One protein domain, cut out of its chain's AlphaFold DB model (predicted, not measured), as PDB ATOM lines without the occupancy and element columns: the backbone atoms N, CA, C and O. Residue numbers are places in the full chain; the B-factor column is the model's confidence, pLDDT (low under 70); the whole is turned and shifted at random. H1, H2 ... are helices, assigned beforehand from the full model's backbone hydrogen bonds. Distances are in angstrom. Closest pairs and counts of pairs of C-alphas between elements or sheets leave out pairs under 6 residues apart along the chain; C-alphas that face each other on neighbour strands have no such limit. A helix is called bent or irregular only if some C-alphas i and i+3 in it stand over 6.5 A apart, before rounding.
ATOM      1  N   PRO A 231     -18.752  -0.589  32.669       78.38
ATOM      2  CA  PRO A 231     -18.699  -1.315  33.938       78.38
ATOM      3  C   PRO A 231     -17.587  -0.783  34.851       78.38
ATOM      4  O   PRO A 231     -16.503  -0.446  34.373       78.38
ATOM      5  N   GLN A 232     -17.826  -0.757  36.168       74.69
ATOM      6  CA  GLN A 232     -16.903  -0.203  37.181       74.69
ATOM      7  C   GLN A 232     -15.444  -0.665  37.000       74.69
ATOM      8  O   GLN A 232     -14.528   0.152  37.084       74.69
ATOM      9  N   ASN A 233     -15.236  -1.933  36.635       77.81
ATOM     10  CA  ASN A 233     -13.916  -2.551  36.469       77.81
ATOM     11  C   ASN A 233     -13.024  -1.867  35.415       77.81
ATOM     12  O   ASN A 233     -11.802  -1.928  35.516       77.81
ATOM     13  N   TYR A 234     -13.606  -1.195  34.416       78.12
ATOM     14  CA  TYR A 234     -12.855  -0.548  33.332       78.12
ATOM     15  C   TYR A 234     -12.739   0.975  33.489       78.12
ATOM     16  O   TYR A 234     -12.039   1.617  32.704       78.12
ATOM     17  N   ARG A 235     -13.380   1.574  34.505       76.00
ATOM     18  CA  ARG A 235     -13.368   3.035  34.711       76.00
ATOM     19  C   ARG A 235     -11.970   3.564  35.021       76.00
ATOM     20  O   ARG A 235     -11.568   4.583  34.471       76.00
ATOM     21  N   PHE A 236     -11.210   2.844  35.845       75.38
ATOM     22  CA  PHE A 236      -9.833   3.212  36.184       75.38
ATOM     23  C   PHE A 236      -8.900   3.140  34.965       75.38
ATOM     24  O   PHE A 236      -8.137   4.071  34.712       75.38
ATOM     25  N   SER A 237      -9.018   2.085  34.153       76.75
ATOM     26  CA  SER A 237      -8.253   1.933  32.908       76.75
ATOM     27  C   SER A 237      -8.577   3.025  31.888       76.75
ATOM     28  O   SER A 237      -7.671   3.533  31.230       76.75
ATOM     29  N   LEU A 238      -9.849   3.432  31.785       73.88
ATOM     30  CA  LEU A 238     -10.261   4.543  30.926       73.88
ATOM     31  C   LEU A 238      -9.699   5.881  31.420       73.88
ATOM     32  O   LEU A 238      -9.177   6.639  30.610       73.88
ATOM     33  N   LEU A 239      -9.754   6.165  32.726       74.25
ATOM     34  CA  LEU A 239      -9.175   7.387  33.297       74.25
ATOM     35  C   LEU A 239      -7.663   7.455  33.055       74.25
ATOM     36  O   LEU A 239      -7.162   8.481  32.600       74.25
ATOM     37  N   LEU A 240      -6.945   6.346  33.261       76.38
ATOM     38  CA  LEU A 240      -5.525   6.230  32.920       76.38
ATOM     39  C   LEU A 240      -5.264   6.462  31.427       76.38
ATOM     40  O   LEU A 240      -4.290   7.121  31.070       76.38
ATOM     41  N   PHE A 241      -6.116   5.935  30.548       78.19
ATOM     42  CA  PHE A 241      -6.005   6.142  29.106       78.19
ATOM     43  C   PHE A 241      -6.267   7.601  28.705       78.19
ATOM     44  O   PHE A 241      -5.476   8.175  27.960       78.19
ATOM     45  N   MET A 242      -7.314   8.231  29.247       71.88
ATOM     46  CA  MET A 242      -7.620   9.648  29.023       71.88
ATOM     47  C   MET A 242      -6.479  10.549  29.510       71.88
ATOM     48  O   MET A 242      -6.097  11.484  28.810       71.88
ATOM     49  N   GLU A 243      -5.877  10.236  30.660       77.69
ATOM     50  CA  GLU A 243      -4.730  10.982  31.188       77.69
ATOM     51  C   GLU A 243      -3.458  10.761  30.357       77.69
ATOM     52  O   GLU A 243      -2.665  11.681  30.161       77.69
ATOM     53  N   ARG A 244      -3.284   9.565  29.784       72.00
ATOM     54  CA  ARG A 244      -2.196   9.283  28.837       72.00
ATOM     55  C   ARG A 244      -2.371  10.024  27.510       72.00
ATOM     56  O   ARG A 244      -1.375  10.506  26.986       72.00
ATOM     57  N   ILE A 245      -3.597  10.172  26.996       72.31
ATOM     58  CA  ILE A 245      -3.875  10.925  25.756       72.31
ATOM     59  C   ILE A 245      -3.626  12.430  25.921       72.31
ATOM     60  O   ILE A 245      -3.264  13.096  24.952       72.31
ATOM     61  N   LYS A 246      -3.760  12.986  27.135       70.62
ATOM     62  CA  LYS A 246      -3.401  14.393  27.391       70.62
ATOM     63  C   LYS A 246      -1.919  14.686  27.149       70.62
ATOM     64  O   LYS A 246      -1.564  15.843  26.920       70.62
ATOM     65  N   ARG A 247      -1.042  13.674  27.182       63.94
ATOM     66  CA  ARG A 247       0.356  13.846  26.779       63.94
ATOM     67  C   ARG A 247       0.425  13.916  25.260       63.94
ATOM     68  O   ARG A 247       0.142  12.946  24.561       63.94
ATOM     69  N   ARG A 248       0.815  15.086  24.756       56.16
ATOM     70  CA  ARG A 248       1.054  15.321  23.332       56.16
ATOM     71  C   ARG A 248       2.054  14.285  22.815       56.16
ATOM     72  O   ARG A 248       3.130  14.136  23.387       56.16
ATOM     73  N   ILE A 249       1.699  13.566  21.750       63.06
ATOM     74  CA  ILE A 249       2.644  12.685  21.056       63.06
ATOM     75  C   ILE A 249       3.595  13.595  20.286       63.06
ATOM     76  O   ILE A 249       3.214  14.198  19.282       63.06
ATOM     77  N   GLU A 250       4.815  13.739  20.791       66.19
ATOM     78  CA  GLU A 250       5.871  14.486  20.120       66.19
ATOM     79  C   GLU A 250       6.700  13.503  19.288       66.19
ATOM     80  O   GLU A 250       7.315  12.599  19.855       66.19
ATOM     81  N   PRO A 251       6.694  13.604  17.946       57.62
ATOM     82  CA  PRO A 251       7.582  12.790  17.129       57.62
ATOM     83  C   PRO A 251       9.023  13.131  17.507       57.62
ATOM     84  O   PRO A 251       9.379  14.302  17.539       57.62
ATOM     85  N   MET A 252       9.844  12.134  17.824       70.94
ATOM     86  CA  MET A 252      11.219  12.330  18.293       70.94
ATOM     87  C   MET A 252      12.205  11.826  17.236       70.94
ATOM     88  O   MET A 252      12.134  10.668  16.828       70.94
ATOM     89  N   ALA A 253      13.155  12.660  16.817       71.62
ATOM     90  CA  ALA A 253      14.318  12.226  16.057       71.62
ATOM     91  C   ALA A 253      15.287  11.501  17.001       71.62
ATOM     92  O   ALA A 253      15.805  12.083  17.957       71.62
ATOM     93  N   GLY A 254      15.480  10.202  16.758       78.00
ATOM     94  CA  GLY A 254      16.397   9.365  17.533       78.00
ATOM     95  C   GLY A 254      16.084   9.291  19.031       78.00
ATOM     96  O   GLY A 254      17.004   9.084  19.807       78.00
ATOM     97  N   VAL A 255      14.824   9.495  19.449       74.62
ATOM     98  CA  VAL A 255      14.382   9.532  20.869       74.62
ATOM     99  C   VAL A 255      14.909  10.740  21.670       74.62
ATOM    100  O   VAL A 255      14.476  10.964  22.794       74.62
ATOM    101  N   ILE A 256      15.788  11.564  21.096       75.44
ATOM    102  CA  ILE A 256      16.487  12.638  21.819       75.44
ATOM    103  C   ILE A 256      15.884  14.009  21.505       75.44
ATOM    104  O   ILE A 256      15.771  14.852  22.392       75.44
ATOM    105  N   ILE A 257      15.495  14.245  20.249       73.00
ATOM    106  CA  ILE A 257      15.112  15.580  19.785       73.00
ATOM    107  C   ILE A 257      13.643  15.573  19.357       73.00
ATOM    108  O   ILE A 257      13.318  14.932  18.355       73.00
ATOM    109  N   PRO A 258      12.743  16.307  20.031       77.25
ATOM    110  CA  PRO A 258      11.372  16.434  19.563       77.25
ATOM    111  C   PRO A 258      11.368  17.183  18.226       77.25
ATOM    112  O   PRO A 258      11.898  18.284  18.110       77.25
ATOM    113  N   LEU A 259      10.762  16.606  17.198       67.44
ATOM    114  CA  LEU A 259      10.502  17.215  15.897       67.44
ATOM    115  C   LEU A 259       9.313  18.171  16.032       67.44
ATOM    116  O   LEU A 259       8.200  17.917  15.570       67.44
ATOM    117  N   SER A 260       9.551  19.272  16.737       71.69
ATOM    118  CA  SER A 260       8.582  20.335  16.966       71.69
ATOM    119  C   SER A 260       8.933  21.576  16.141       71.69
ATOM    120  O   SER A 260      10.084  21.780  15.750       71.69
ATOM    121  N   LEU A 261       7.948  22.449  15.912       66.44
ATOM    122  CA  LEU A 261       8.180  23.755  15.282       66.44
ATOM    123  C   LEU A 261       9.215  24.581  16.069       66.44
ATOM    124  O   LEU A 261       9.996  25.310  15.469       66.44
ATOM    125  N   ASN A 262       9.271  24.421  17.395       71.88
ATOM    126  CA  ASN A 262      10.251  25.099  18.243       71.88
ATOM    127  C   ASN A 262      11.680  24.628  17.953       71.88
ATOM    128  O   ASN A 262      12.582  25.453  17.892       71.88
ATOM    129  N   THR A 263      11.867  23.332  17.698       70.62
ATOM    130  CA  THR A 263      13.158  22.742  17.312       70.62
ATOM    131  C   THR A 263      13.625  23.249  15.950       70.62
ATOM    132  O   THR A 263      14.809  23.508  15.754       70.62
ATOM    133  N   PHE A 264      12.695  23.440  15.009       68.62
ATOM    134  CA  PHE A 264      12.992  24.064  13.718       68.62
ATOM    135  C   PHE A 264      13.364  25.547  13.877       68.62
ATOM    136  O   PHE A 264      14.316  26.028  13.263       68.62
ATOM    137  N   VAL A 265      12.651  26.284  14.734       75.56
ATOM    138  CA  VAL A 265      12.955  27.693  15.032       75.56
ATOM    139  C   VAL A 265      14.301  27.841  15.749       75.56
ATOM    140  O   VAL A 265      15.023  28.787  15.457       75.56
ATOM    141  N   SER A 266      14.681  26.923  16.643       73.56
ATOM    142  CA  SER A 266      15.992  26.971  17.303       73.56
ATOM    143  C   SER A 266      17.141  26.686  16.335       73.56
ATOM    144  O   SER A 266      18.137  27.394  16.377       73.56
ATOM    145  N   THR A 267      16.984  25.736  15.404       71.69
ATOM    146  CA  THR A 267      18.007  25.469  14.368       71.69
ATOM    147  C   THR A 267      18.106  26.576  13.321       71.69
ATOM    148  O   THR A 267      19.174  26.796  12.759       71.69
ATOM    149  N   THR A 268      17.009  27.281  13.031       69.19
ATOM    150  CA  THR A 268      17.008  28.381  12.049       69.19
ATOM    151  C   THR A 268      17.424  29.728  12.639       69.19
ATOM    152  O   THR A 268      17.905  30.569  11.889       69.19
ATOM    153  N   LYS A 269      17.283  29.933  13.959       59.06
ATOM    154  CA  LYS A 269      17.787  31.123  14.673       59.06
ATOM    155  C   LYS A 269      19.287  31.080  14.992       59.06
ATOM    156  O   LYS A 269      19.824  32.099  15.404       59.06
ATOM    157  N   GLU A 270      19.959  29.945  14.807       56.28
ATOM    158  CA  GLU A 270      21.418  29.801  14.981       56.28
ATOM    159  C   GLU A 270      22.245  30.283  13.765       56.28
ATOM    160  O   GLU A 270      23.399  29.890  13.590       56.28
ATOM    161  N   LYS A 271      21.686  31.165  12.928       42.78
ATOM    162  CA  LYS A 271      22.433  31.919  11.911       42.78
ATOM    163  C   LYS A 271      22.161  33.409  12.011       42.78
ATOM    164  O   LYS A 271      20.969  33.776  12.101       42.78
TER     165      LYS A 271
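This is residues 231 to 271 of the 271 residues of the protein "Odorant receptor" of Operophtera brumata (winter moth) (UniProt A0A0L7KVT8). A long, thin rod has a helix at each end, H1 then H2, joined by a stretch of 15 residues that folds into a small loop, with residues 252 to 253 paired with 257 to 258. H1 and H2 do not meet. The printed part has 41 residues, two named helices and no named strand, and its class is all helix. It is extended, with a radius of gyration of the C-alphas of 17.0 A and spans of 57 by 17 by 8 A.

H1, residues 232 to 245, and H2, residues 261 to 269, are apart. Residues 231 to 248 and 261 to 271 stand free. The short pairing of residues 252 to 253 with 257 to 258 is antiparallel. Every O i to N i+4 pair is within hydrogen-bond range in H2, and 8 of 10 in H1.

H1 begins at C-alpha 232 (-16.903, -0.203, 37.181) and is 20.6 A long. It is irregular: C-alphas 233 and 236 are 7.1 A apart. H2, 12.1 A long, ends at C-alpha 269 (17.787, 31.123, 14.673).

The C-alphas farthest apart, of Pro 231 and Lys 271, are 57.3 A apart. The printed part has no cut, and the link from H1 to H2 is long. Mean pLDDT of the printed part is 70.7, with residues 247 to 251, 259, 261, 264 and 268 to 271 under 70.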